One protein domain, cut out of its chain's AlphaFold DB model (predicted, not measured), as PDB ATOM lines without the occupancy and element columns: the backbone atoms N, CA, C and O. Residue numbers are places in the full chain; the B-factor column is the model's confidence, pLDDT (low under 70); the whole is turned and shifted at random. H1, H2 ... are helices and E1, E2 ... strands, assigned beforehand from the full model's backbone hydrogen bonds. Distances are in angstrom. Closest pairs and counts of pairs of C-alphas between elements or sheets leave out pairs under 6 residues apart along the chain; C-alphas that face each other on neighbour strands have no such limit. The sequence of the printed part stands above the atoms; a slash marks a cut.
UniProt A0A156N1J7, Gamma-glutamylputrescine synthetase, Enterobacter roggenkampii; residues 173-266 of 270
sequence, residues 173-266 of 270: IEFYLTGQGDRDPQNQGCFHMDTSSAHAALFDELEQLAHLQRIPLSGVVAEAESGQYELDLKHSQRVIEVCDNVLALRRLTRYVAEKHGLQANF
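AT A GLANCE: This is residues 173 to 266 of the 270 residues of the protein "Gamma-glutamylputrescine synthetase" of Enterobacter roggenkampii (UniProt A0A156N1J7). A strongly twisted antiparallel sheet, E2 - E3 - E1 - E4, has H1 and H2 packed on one face, making two layers. The 94 printed residues run E1 H1 E2 E3 H2 E4, mixed helices and strands, compact with radius of gyration of the C-alphas 13.2 A, spanning 41 by 25 by 19 A.

HOW THE PARTS SIT: Look first at the hairpin of E2, residues 217 to 222, and E3, residues 228 to 233: N 221 and O 230, 2.9 A apart, are within hydrogen-bond range. E1, residues 173 to 178, pairs with E3 at N 175 and O 229, 2.8 A, and with E4, residues 263 to 265, at N 178 and O 263, 3.0 A. Split strand-helix-strand units, with another strand between their two strands, are E1, H1, E2 and E3, H2, E4, both right-handed crossovers. H2, residues 239 to 259, is over E3 at a height over the sheet of 7.6 A. With its residues 249 to 257 alone it touches H1, residues 197 to 212, opposite ways at a steep tilt of 40 degrees; their closest C-alphas, Leu 206 and Val 256, are 6.2 A apart. In both helices every O i to N i+4 pair is within hydrogen-bond range.

IN THESE COORDINATES: Find C-alpha 173 at (-34.294, 34.440, 15.220), where E1 begins. H1 spans 22.7 A; H2 runs 30.3 A from C-alpha 239 at (-34.369, 34.358, -0.026).

THE WHOLE: The farthest C-alphas, Arg 183 and Gln 237, are 42.5 A apart. The printed part has no cut; the E1 to H1 link is long, and pLDDT is under 70 at 180 to 189, 191, 193 and 194.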
ATOM      1  N   ILE A 173     -33.598  33.238  14.741       95.56
ATOM      2  CA  ILE A 173     -34.294  34.440  15.220       95.56
ATOM      3  C   ILE A 173     -34.409  34.375  16.736       95.56
ATOM      4  O   ILE A 173     -35.364  33.818  17.280       95.56
ATOM      5  N   GLU A 174     -33.449  34.998  17.403       94.56
ATOM      6  CA  GLU A 174     -33.427  35.099  18.856       94.56
ATOM      7  C   GLU A 174     -34.392  36.167  19.394       94.56
ATOM      8  O   GLU A 174     -34.609  37.228  18.789       94.56
ATOM      9  N   PHE A 175     -34.969  35.889  20.561       94.44
ATOM     10  CA  PHE A 175     -35.842  36.794  21.298       94.44
ATOM     11  C   PHE A 175     -35.889  36.449  22.788       94.44
ATOM     12  O   PHE A 175     -35.542  35.351  23.207       94.44
ATOM     13  N   TYR A 176     -36.381  37.392  23.584       91.62
ATOM     14  CA  TYR A 176     -36.605  37.220  25.015       91.62
ATOM     15  C   TYR A 176     -38.096  37.218  25.321       91.62
ATOM     16  O   TYR A 176     -38.836  38.064  24.810       91.62
ATOM     17  N   LEU A 177     -38.537  36.315  26.190       89.88
ATOM     18  CA  LEU A 177     -39.849  36.380  26.827       89.88
ATOM     19  C   LEU A 177     -39.724  37.099  28.172       89.88
ATOM     20  O   LEU A 177     -38.850  36.782  28.968       89.88
ATOM     21  N   THR A 178     -40.596  38.078  28.418       86.50
ATOM     22  CA  THR A 178     -40.610  38.877  29.659       86.50
ATOM     23  C   THR A 178     -42.046  39.075  30.165       86.50
ATOM     24  O   THR A 178     -42.956  39.247  29.351       86.50
ATOM     25  N   GLY A 179     -42.301  39.075  31.483       77.75
ATOM     26  CA  GLY A 179     -43.661  39.310  32.007       77.75
ATOM     27  C   GLY A 179     -43.831  39.355  33.533       77.75
ATOM     28  O   GLY A 179     -42.950  38.972  34.304       77.75
ATOM     29  N   GLN A 180     -44.996  39.841  33.997       53.97
ATOM     30  CA  GLN A 180     -45.341  39.890  35.429       53.97
ATOM     31  C   GLN A 180     -45.644  38.486  35.957       53.97
ATOM     32  O   GLN A 180     -46.770  38.001  35.898       53.97
ATOM     33  N   GLY A 181     -44.612  37.837  36.478       50.69
ATOM     34  CA  GLY A 181     -44.666  36.435  36.879       50.69
ATOM     35  C   GLY A 181     -43.311  35.747  36.801       50.69
ATOM     36  O   GLY A 181     -43.173  34.697  37.424       50.69
ATOM     37  N   ASP A 182     -42.319  36.377  36.151       50.59
ATOM     38  CA  ASP A 182     -40.896  36.028  36.231       50.59
ATOM     39  C   ASP A 182     -40.368  36.242  37.656       50.59
ATOM     40  O   ASP A 182     -39.560  37.115  37.976       50.59
ATOM     41  N   ARG A 183     -40.839  35.397  38.570       47.66
ATOM     42  CA  ARG A 183     -39.976  34.864  39.607       47.66
ATOM     43  C   ARG A 183     -39.001  33.966  38.870       47.66
ATOM     44  O   ARG A 183     -39.307  32.793  38.700       47.66
ATOM     45  N   ASP A 184     -37.922  34.584  38.395       48.03
ATOM     46  CA  ASP A 184     -36.675  33.981  37.923       48.03
ATOM     47  C   ASP A 184     -36.726  32.445  37.984       48.03
ATOM     48  O   ASP A 184     -36.466  31.865  39.051       48.03
ATOM     49  N   PRO A 185     -37.176  31.763  36.910       47.69
ATOM     50  CA  PRO A 185     -37.026  30.327  36.843       47.69
ATOM     51  C   PRO A 185     -35.522  30.102  36.752       47.69
ATOM     52  O   PRO A 185     -34.937  30.270  35.691       47.69
ATOM     53  N   GLN A 186     -34.916  29.834  37.915       51.91
ATOM     54  CA  GLN A 186     -33.497  29.571  38.133       51.91
ATOM     55  C   GLN A 186     -32.804  29.134  36.849       51.91
ATOM     56  O   GLN A 186     -32.966  27.988  36.445       51.91
ATOM     57  N   ASN A 187     -32.078  30.075  36.242       51.38
ATOM     58  CA  ASN A 187     -31.088  29.910  35.182       51.38
ATOM     59  C   ASN A 187     -30.956  28.458  34.674       51.38
ATOM     60  O   ASN A 187     -30.075  27.712  35.107       51.38
ATOM     61  N   GLN A 188     -31.885  28.040  33.812       56.50
ATOM     62  CA  GLN A 188     -31.956  26.658  33.331       56.50
ATOM     63  C   GLN A 188     -30.839  26.340  32.312       56.50
ATOM     64  O   GLN A 188     -30.473  25.174  32.138       56.50
ATOM     65  N   GLY A 189     -30.223  27.385  31.744       59.34
ATOM     66  CA  GLY A 189     -29.076  27.315  30.843       59.34
ATOM     67  C   GLY A 189     -29.447  27.017  29.387       59.34
ATOM     68  O   GLY A 189     -30.572  26.639  29.075       59.34
ATOM     69  N   CYS A 190     -28.463  27.173  28.502       71.56
ATOM     70  CA  CYS A 190     -28.578  26.890  27.071       71.56
ATOM     71  C   CYS A 190     -29.006  25.433  26.804       71.56
ATOM     72  O   CYS A 190     -28.536  24.512  27.480       71.56
ATOM     73  N   PHE A 191     -29.863  25.229  25.801       68.19
ATOM     74  CA  PHE A 191     -30.416  23.937  25.374       68.19
ATOM     75  C   PHE A 191     -31.227  23.192  26.443       68.19
ATOM     76  O   PHE A 191     -31.345  21.962  26.406       68.19
ATOM     77  N   HIS A 192     -31.789  23.910  27.415       71.62
ATOM     78  CA  HIS A 192     -32.622  23.284  28.429       71.62
ATOM     79  C   HIS A 192     -33.954  22.798  27.845       71.62
ATOM     80  O   HIS A 192     -34.706  23.569  27.256       71.62
ATOM     81  N   MET A 193     -34.259  21.515  28.046       69.50
ATOM     82  CA  MET A 193     -35.482  20.894  27.524       69.50
ATOM     83  C   MET A 193     -36.684  21.037  28.465       69.50
ATOM     84  O   MET A 193     -37.822  21.051  27.999       69.50
ATOM     85  N   ASP A 194     -36.462  21.141  29.781       68.62
ATOM     86  CA  ASP A 194     -37.552  21.208  30.759       68.62
ATOM     87  C   ASP A 194     -38.100  22.638  30.875       68.62
ATOM     88  O   ASP A 194     -37.771  23.394  31.790       68.62
ATOM     89  N   THR A 195     -38.966  23.025  29.941       70.19
ATOM     90  CA  THR A 195     -39.668  24.315  30.002       70.19
ATOM     91  C   THR A 195     -40.832  24.275  30.994       70.19
ATOM     92  O   THR A 195     -41.443  23.226  31.217       70.19
ATOM     93  N   SER A 196     -41.207  25.427  31.558       75.19
ATOM     94  CA  SER A 196     -42.446  25.527  32.342       75.19
ATOM     95  C   SER A 196     -43.662  25.114  31.498       75.19
ATOM     96  O   SER A 196     -43.688  25.327  30.285       75.19
ATOM     97  N   SER A 197     -44.710  24.571  32.127       76.69
ATOM     98  CA  SER A 197     -45.938  24.194  31.406       76.69
ATOM     99  C   SER A 197     -46.593  25.375  30.677       76.69
ATOM    100  O   SER A 197     -47.253  25.175  29.661       76.69
ATOM    101  N   ALA A 198     -46.394  26.599  31.175       79.69
ATOM    102  CA  ALA A 198     -46.851  27.820  30.525       79.69
ATOM    103  C   ALA A 198     -46.075  28.107  29.229       79.69
ATOM    104  O   ALA A 198     -46.691  28.390  28.207       79.69
ATOM    105  N   HIS A 199     -44.742  27.987  29.244       84.94
ATOM    106  CA  HIS A 199     -43.928  28.184  28.039       84.94
ATOM    107  C   HIS A 199     -44.158  27.069  27.013       84.94
ATOM    108  O   HIS A 199     -44.269  27.364  25.829       84.94
ATOM    109  N   ALA A 200     -44.331  25.819  27.452       86.62
ATOM    110  CA  ALA A 200     -44.698  24.719  26.559       86.62
ATOM    111  C   ALA A 200     -46.015  25.007  25.812       86.62
ATOM    112  O   ALA A 200     -46.059  24.922  24.591       86.62
ATOM    113  N   ALA A 201     -47.063  25.446  26.524       89.94
ATOM    114  CA  ALA A 201     -48.343  25.799  25.903       89.94
ATOM    115  C   ALA A 201     -48.235  26.985  24.925       89.94
ATOM    116  O   ALA A 201     -48.935  27.019  23.913       89.94
ATOM    117  N   LEU A 202     -47.360  27.953  25.219       93.06
ATOM    118  CA  LEU A 202     -47.048  29.069  24.327       93.06
ATOM    119  C   LEU A 202     -46.399  28.565  23.030       93.06
ATOM    120  O   LEU A 202     -46.841  28.946  21.945       93.06
ATOM    121  N   PHE A 203     -45.375  27.713  23.128       93.62
ATOM    122  CA  PHE A 203     -44.669  27.183  21.959       93.62
ATOM    123  C   PHE A 203     -45.542  26.247  21.121       93.62
ATOM    124  O   PHE A 203     -45.556  26.392  19.901       93.62
ATOM    125  N   ASP A 204     -46.356  25.396  21.749       94.62
ATOM    126  CA  ASP A 204     -47.333  24.555  21.044       94.62
ATOM    127  C   ASP A 204     -48.298  25.407  20.200       94.62
ATOM    128  O   ASP A 204     -48.576  25.100  19.037       94.62
ATOM    129  N   GLU A 205     -48.809  26.509  20.759       95.88
ATOM    130  CA  GLU A 205     -49.690  27.422  20.029       95.88
ATOM    131  C   GLU A 205     -48.950  28.179  18.914       95.88
ATOM    132  O   GLU A 205     -49.486  28.345  17.810       95.88
ATOM    133  N   LEU A 206     -47.714  28.617  19.174       97.06
ATOM    134  CA  LEU A 206     -46.859  29.261  18.178       97.06
ATOM    135  C   LEU A 206     -46.626  28.342  16.974       97.06
ATOM    136  O   LEU A 206     -46.808  28.779  15.836       97.06
ATOM    137  N   GLU A 207     -46.282  27.077  17.211       96.38
ATOM    138  CA  GLU A 207     -46.072  26.072  16.168       96.38
ATOM    139  C   GLU A 207     -47.349  25.798  15.368       96.38
ATOM    140  O   GLU A 207     -47.317  25.780  14.133       96.38
ATOM    141  N   GLN A 208     -48.495  25.656  16.041       96.38
ATOM    142  CA  GLN A 208     -49.789  25.450  15.380       96.38
ATOM    143  C   GLN A 208     -50.156  26.622  14.463       96.38
ATOM    144  O   GLN A 208     -50.536  26.419  13.304       96.38
ATOM    145  N   LEU A 209     -50.017  27.859  14.943       96.94
ATOM    146  CA  LEU A 209     -50.320  29.048  14.145       96.94
ATOM    147  C   LEU A 209     -49.293  29.277  13.029       96.94
ATOM    148  O   LEU A 209     -49.673  29.700  11.932       96.94
ATOM    149  N   ALA A 210     -48.015  28.969  13.264       97.12
ATOM    150  CA  ALA A 210     -46.976  29.015  12.237       97.12
ATOM    151  C   ALA A 210     -47.288  28.015  11.117       97.12
ATOM    152  O   ALA A 210     -47.239  28.376   9.939       97.12
ATOM    153  N   HIS A 211     -47.710  26.799  11.477       95.94
ATOM    154  CA  HIS A 211     -48.153  25.780  10.531       95.94
ATOM    155  C   HIS A 211     -49.365  26.242   9.711       95.94
ATOM    156  O   HIS A 211     -49.341  26.160   8.481       95.94
ATOM    157  N   LEU A 212     -50.393  26.807  10.360       95.19
ATOM    158  CA  LEU A 212     -51.568  27.370   9.677       95.19
ATOM    159  C   LEU A 212     -51.196  28.488   8.692       95.19
ATOM    160  O   LEU A 212     -51.800  28.610   7.624       95.19
ATOM    161  N   GLN A 213     -50.173  29.278   9.018       95.62
ATOM    162  CA  GLN A 213     -49.641  30.330   8.150       95.62
ATOM    163  C   GLN A 213     -48.581  29.853   7.151       95.62
ATOM    164  O   GLN A 213     -48.053  30.677   6.402       95.62
ATOM    165  N   ARG A 214     -48.286  28.545   7.121       94.44
ATOM    166  CA  ARG A 214     -47.254  27.910   6.281       94.44
ATOM    167  C   ARG A 214     -45.858  28.509   6.473       94.44
ATOM    168  O   ARG A 214     -45.049  28.520   5.549       94.44
ATOM    169  N   ILE A 215     -45.570  28.997   7.677       95.38
ATOM    170  CA  ILE A 215     -44.237  29.447   8.069       95.38
ATOM    171  C   ILE A 215     -43.418  28.191   8.410       95.38
ATOM    172  O   ILE A 215     -43.843  27.418   9.270       95.38
ATOM    173  N   PRO A 216     -42.267  27.949   7.756       93.69
ATOM    174  CA  PRO A 216     -41.488  26.724   7.933       93.69
ATOM    175  C   PRO A 216     -40.607  26.779   9.195       93.69
ATOM    176  O   PRO A 216     -39.387  26.630   9.099       93.69
ATOM    177  N   LEU A 217     -41.233  26.996  10.356       94.88
ATOM    178  CA  LEU A 217     -40.604  26.890  11.674       94.88
ATOM    179  C   LEU A 217     -40.122  25.448  11.876       94.88
ATOM    180  O   LEU A 217     -40.911  24.508  11.754       94.88
ATOM    181  N   SER A 218     -38.822  25.268  12.100       90.88
ATOM    182  CA  SER A 218     -38.207  23.948  12.291       90.88
ATOM    183  C   SER A 218     -37.938  23.598  13.746       90.88
ATOM    184  O   SER A 218     -37.844  22.409  14.046       90.88
ATOM    185  N   GLY A 219     -37.819  24.591  14.620       87.88
ATOM    186  CA  GLY A 219     -37.528  24.374  16.027       87.88
ATOM    187  C   GLY A 219     -37.630  25.652  16.843       87.88
ATOM    188  O   GLY A 219     -37.594  26.760  16.298       87.88
ATOM    189  N   VAL A 220     -37.772  25.454  18.150       90.75
ATOM    190  CA  VAL A 220     -37.612  26.480  19.174       90.75
ATOM    191  C   VAL A 220     -36.551  25.983  20.145       90.75
ATOM    192  O   VAL A 220     -36.658  24.864  20.654       90.75
ATOM    193  N   VAL A 221     -35.532  26.796  20.393       87.62
ATOM    194  CA  VAL A 221     -34.388  26.435  21.236       87.62
ATOM    195  C   VAL A 221     -34.318  27.389  22.423       87.62
ATOM    196  O   VAL A 221     -34.541  28.584  22.273       87.62
ATOM    197  N   ALA A 222     -34.064  26.864  23.623       86.25
ATOM    198  CA  ALA A 222     -33.752  27.684  24.792       86.25
ATOM    199  C   ALA A 222     -32.275  28.091  24.751       86.25
ATOM    200  O   ALA A 222     -31.406  27.228  24.613       86.25
ATOM    201  N   GLU A 223     -31.997  29.382  24.901       83.62
ATOM    202  CA  GLU A 223     -30.663  29.948  24.707       83.62
ATOM    203  C   GLU A 223     -29.897  30.188  26.016       83.62
ATOM    204  O   GLU A 223     -30.321  29.796  27.105       83.62
ATOM    205  N   ALA A 224     -28.689  30.749  25.901       78.69
ATOM    206  CA  ALA A 224     -27.764  30.915  27.020       78.69
ATOM    207  C   ALA A 224     -28.289  31.802  28.158       78.69
ATOM    208  O   ALA A 224     -27.948  31.549  29.319       78.69
ATOM    209  N   GLU A 225     -29.078  32.834  27.852       77.38
ATOM    210  CA  GLU A 225     -29.639  33.733  28.858       77.38
ATOM    211  C   GLU A 225     -31.043  33.298  29.307       77.38
ATOM    212  O   GLU A 225     -31.836  32.741  28.551       77.38
ATOM    213  N   SER A 226     -31.376  33.561  30.574       78.69
ATOM    214  CA  SER A 226     -32.693  33.217  31.119       78.69
ATOM    215  C   SER A 226     -33.806  33.938  30.356       78.69
ATOM    216  O   SER A 226     -33.754  35.155  30.169       78.69
ATOM    217  N   GLY A 227     -34.809  33.181  29.910       81.25
ATOM    218  CA  GLY A 227     -35.915  33.703  29.107       81.25
ATOM    219  C   GLY A 227     -35.558  34.003  27.647       81.25
ATOM    220  O   GLY A 227     -36.427  34.494  26.925       81.25
ATOM    221  N   GLN A 228     -34.329  33.712  27.208       89.06
ATOM    222  CA  GLN A 228     -33.908  33.811  25.812       89.06
ATOM    223  C   GLN A 228     -34.258  32.524  25.060       89.06
ATOM    224  O   GLN A 228     -34.027  31.411  25.542       89.06
ATOM    225  N   TYR A 229     -34.803  32.691  23.864       91.75
ATOM    226  CA  TYR A 229     -35.177  31.611  22.967       91.75
ATOM    227  C   TYR A 229     -34.797  31.960  21.530       91.75
ATOM    228  O   TYR A 229     -34.768  33.130  21.153       91.75
ATOM    229  N   GLU A 230     -34.589  30.938  20.716       94.50
ATOM    230  CA  GLU A 230     -34.314  31.040  19.289       94.50
ATOM    231  C   GLU A 230     -35.406  30.330  18.486       94.50
ATOM    232  O   GLU A 230     -35.902  29.272  18.880       94.50
ATOM    233  N   LEU A 231     -35.806  30.932  17.366       95.69
ATOM    234  CA  LEU A 231     -36.695  30.325  16.380       95.69
ATOM    235  C   LEU A 231     -35.913  30.002  15.109       95.69
ATOM    236  O   LEU A 231     -35.404  30.910  14.444       95.69
ATOM    237  N   ASP A 232     -35.926  28.731  14.729       94.88
ATOM    238  CA  ASP A 232     -35.242  28.239  13.540       94.88
ATOM    239  C   ASP A 232     -36.151  28.217  12.316       94.88
ATOM    240  O   ASP A 232     -37.244  27.638  12.336       94.88
ATOM    241  N   LEU A 233     -35.662  28.739  11.192       94.56
ATOM    242  CA  LEU A 233     -36.276  28.520   9.883       94.56
ATOM    243  C   LEU A 233     -35.407  27.615   9.011       94.56
ATOM    244  O   LEU A 233     -34.186  27.755   8.936       94.56
ATOM    245  N   LYS A 234     -36.052  26.730   8.241       90.25
ATOM    246  CA  LYS A 234     -35.341  25.916   7.244       90.25
ATOM    247  C   LYS A 234     -34.588  26.800   6.252       90.25
ATOM    248  O   LYS A 234     -35.146  27.750   5.699       90.25
ATOM    249  N   HIS A 235     -33.355  26.404   5.946       93.12
ATOM    250  CA  HIS A 235     -32.578  27.067   4.913       93.12
ATOM    251  C   HIS A 235     -33.277  26.984   3.550       93.12
ATOM    252  O   HIS A 235     -33.876  25.963   3.202       93.12
ATOM    253  N   SER A 236     -33.193  28.048   2.754       94.69
ATOM    254  CA  SER A 236     -33.796  28.066   1.421       94.69
ATOM    255  C   SER A 236     -33.103  29.041   0.475       94.69
ATOM    256  O   SER A 236     -32.579  30.079   0.879       94.69
ATOM    257  N   GLN A 237     -33.144  28.700  -0.813       95.19
ATOM    258  CA  GLN A 237     -32.754  29.574  -1.925       95.19
ATOM    259  C   GLN A 237     -33.824  30.631  -2.254       95.19
ATOM    260  O   GLN A 237     -33.562  31.589  -2.977       95.19
ATOM    261  N   ARG A 238     -35.046  30.493  -1.711       95.38
ATOM    262  CA  ARG A 238     -36.143  31.467  -1.859       95.38
ATOM    263  C   ARG A 238     -35.960  32.616  -0.860       95.38
ATOM    264  O   ARG A 238     -36.788  32.830   0.017       95.38
ATOM    265  N   VAL A 239     -34.847  33.344  -0.990       96.88
ATOM    266  CA  VAL A 239     -34.369  34.358  -0.026       96.88
ATOM    267  C   VAL A 239     -35.452  35.370   0.357       96.88
ATOM    268  O   VAL A 239     -35.645  35.649   1.536       96.88
ATOM    269  N   ILE A 240     -36.190  35.894  -0.626       96.56
ATOM    270  CA  ILE A 240     -37.225  36.912  -0.385       96.56
ATOM    271  C   ILE A 240     -38.351  36.358   0.493       96.56
ATOM    272  O   ILE A 240     -38.753  37.000   1.456       96.56
ATOM    273  N   GLU A 241     -38.812  35.145   0.194       95.69
ATOM    274  CA  GLU A 241     -39.874  34.482   0.951       95.69
ATOM    275  C   GLU A 241     -39.428  34.137   2.372       95.69
ATOM    276  O   GLU A 241     -40.193  34.302   3.319       95.69
ATOM    277  N   VAL A 242     -38.174  33.710   2.545       96.50
ATOM    278  CA  VAL A 242     -37.610  33.477   3.879       96.50
ATOM    279  C   VAL A 242     -37.625  34.766   4.702       96.50
ATOM    280  O   VAL A 242     -38.074  34.741   5.843       96.50
ATOM    281  N   CYS A 243     -37.220  35.906   4.134       97.00
ATOM    282  CA  CYS A 243     -37.297  37.196   4.828       97.00
ATOM    283  C   CYS A 243     -38.745  37.624   5.133       97.00
ATOM    284  O   CYS A 243     -39.015  38.128   6.226       97.00
ATOM    285  N   ASP A 244     -39.686  37.383   4.215       96.50
ATOM    286  CA  ASP A 244     -41.116  37.620   4.453       96.50
ATOM    287  C   ASP A 244     -41.630  36.749   5.625       96.50
ATOM    288  O   ASP A 244     -42.409  37.218   6.464       96.50
ATOM    289  N   ASN A 245     -41.150  35.506   5.738       96.12
ATOM    290  CA  ASN A 245     -41.469  34.588   6.833       96.12
ATOM    291  C   ASN A 245     -40.832  34.988   8.167       96.12
ATOM    292  O   ASN A 245     -41.504  34.877   9.187       96.12
ATOM    293  N   VAL A 246     -39.606  35.523   8.179       97.06
ATOM    294  CA  VAL A 246     -38.979  36.084   9.394       97.06
ATOM    295  C   VAL A 246     -39.858  37.188   9.989       97.06
ATOM    296  O   VAL A 246     -40.150  37.186  11.186       97.06
ATOM    297  N   LEU A 247     -40.329  38.125   9.159       96.75
ATOM    298  CA  LEU A 247     -41.180  39.228   9.619       96.75
ATOM    299  C   LEU A 247     -42.558  38.743  10.092       96.75
ATOM    300  O   LEU A 247     -43.073  39.237  11.102       96.75
ATOM    301  N   ALA A 248     -43.141  37.767   9.393       95.69
ATOM    302  CA  ALA A 248     -44.402  37.148   9.794       95.69
ATOM    303  C   ALA A 248     -44.272  36.404  11.131       95.69
ATOM    304  O   ALA A 248     -45.106  36.601  12.017       95.69
ATOM    305  N   LEU A 249     -43.201  35.627  11.303       96.62
ATOM    306  CA  LEU A 249     -42.917  34.881  12.523       96.62
ATOM    307  C   LEU A 249     -42.707  35.826  13.706       96.62
ATOM    308  O   LEU A 249     -43.356  35.660  14.729       96.62
ATOM    309  N   ARG A 250     -41.933  36.906  13.537       96.06
ATOM    310  CA  ARG A 250     -41.749  37.929  14.580       96.06
ATOM    311  C   ARG A 250     -43.077  38.514  15.072       96.06
ATOM    312  O   ARG A 250     -43.258  38.730  16.269       96.06
ATOM    313  N   ARG A 251     -44.016  38.794  14.160       94.69
ATOM    314  CA  ARG A 251     -45.360  39.274  14.530       94.69
ATOM    315  C   ARG A 251     -46.167  38.190  15.239       94.69
ATOM    316  O   ARG A 251     -46.837  38.496  16.223       94.69
ATOM    317  N   LEU A 252     -46.116  36.961  14.735       96.44
ATOM    318  CA  LEU A 252     -46.820  35.832  15.321       96.44
ATOM    319  C   LEU A 252     -46.346  35.568  16.757       96.44
ATOM    320  O   LEU A 252     -47.178  35.504  17.655       96.44
ATOM    321  N   THR A 253     -45.035  35.525  16.992       96.81
ATOM    322  CA  THR A 253     -44.443  35.324  18.321       96.81
ATOM    323  C   THR A 253     -44.875  36.404  19.307       96.81
ATOM    324  O   THR A 253     -45.234  36.082  20.434       96.81
ATOM    325  N   ARG A 254     -44.920  37.682  18.891       95.81
ATOM    326  CA  ARG A 254     -45.447  38.764  19.746       95.81
ATOM    327  C   ARG A 254     -46.907  38.541  20.117       95.81
ATOM    328  O   ARG A 254     -47.243  38.638  21.286       95.81
ATOM    329  N   TYR A 255     -47.746  38.210  19.137       95.88
ATOM    330  CA  TYR A 255     -49.165  37.952  19.379       95.88
ATOM    331  C   TYR A 255     -49.382  36.786  20.352       95.88
ATOM    332  O   TYR A 255     -50.161  36.906  21.296       95.88
ATOM    333  N   VAL A 256     -48.683  35.667  20.138       96.44
ATOM    334  CA  VAL A 256     -48.809  34.484  20.995       96.44
ATOM    335  C   VAL A 256     -48.275  34.786  22.397       96.44
ATOM    336  O   VAL A 256     -48.966  34.511  23.372       96.44
ATOM    337  N   ALA A 257     -47.121  35.446  22.526       94.69
ATOM    338  CA  ALA A 257     -46.607  35.867  23.829       94.69
ATOM    339  C   ALA A 257     -47.612  36.752  24.585       94.69
ATOM    340  O   ALA A 257     -47.928  36.458  25.737       94.69
ATOM    341  N   GLU A 258     -48.184  37.765  23.926       94.56
ATOM    342  CA  GLU A 258     -49.192  38.656  24.520       94.56
ATOM    343  C   GLU A 258     -50.441  37.893  24.982       94.56
ATOM    344  O   GLU A 258     -50.943  38.138  26.082       94.56
ATOM    345  N   LYS A 259     -50.924  36.930  24.185       94.06
ATOM    346  CA  LYS A 259     -52.068  36.073  24.542       94.06
ATOM    347  C   LYS A 259     -51.802  35.244  25.802       94.06
ATOM    348  O   LYS A 259     -52.724  35.002  26.580       94.06
ATOM    349  N   HIS A 260     -50.549  34.853  26.018       92.25
ATOM    350  CA  HIS A 260     -50.086  34.127  27.204       92.25
ATOM    351  C   HIS A 260     -49.631  35.052  28.349       92.25
ATOM    352  O   HIS A 260     -49.105  34.580  29.353       92.25
ATOM    353  N   GLY A 261     -49.861  36.369  28.245       91.44
ATOM    354  CA  GLY A 261     -49.532  37.341  29.295       91.44
ATOM    355  C   GLY A 261     -48.048  37.715  29.385       91.44
ATOM    356  O   GLY A 261     -47.621  38.291  30.388       91.44
ATOM    357  N   LEU A 262     -47.270  37.403  28.349       91.62
ATOM    358  CA  LEU A 262     -45.846  37.702  28.212       91.62
ATOM    359  C   LEU A 262     -45.609  38.731  27.096       91.62
ATOM    360  O   LEU A 262     -46.508  39.104  26.345       91.62
ATOM    361  N   GLN A 263     -44.371  39.194  26.965       92.44
ATOM    362  CA  GLN A 263     -43.913  40.045  25.873       92.44
ATOM    363  C   GLN A 263     -42.699  39.411  25.201       92.44
ATOM    364  O   GLN A 263     -41.724  39.088  25.876       92.44
ATOM    365  N   ALA A 264     -42.752  39.278  23.873       94.25
ATOM    366  CA  ALA A 264     -41.619  38.847  23.060       94.25
ATOM    367  C   ALA A 264     -40.784  40.056  22.601       94.25
ATOM    368  O   ALA A 264     -41.235  40.869  21.781       94.25
ATOM    369  N   ASN A 265     -39.557  40.162  23.108       92.44
ATOM    370  CA  ASN A 265     -38.615  41.232  22.804       92.44
ATOM    371  C   ASN A 265     -37.505  40.744  21.860       92.44
ATOM    372  O   ASN A 265     -36.785  39.807  22.169       92.44
ATOM    373  N   PHE A 266     -37.348  41.423  20.725       93.44
ATOM    374  CA  PHE A 266     -36.343  41.124  19.693       93.44
ATOM    375  C   PHE A 266     -35.220  42.180  19.665       93.44
ATOM    376  O   PHE A 266     -34.583  42.398  18.634       93.44
TER     377      PHE A 266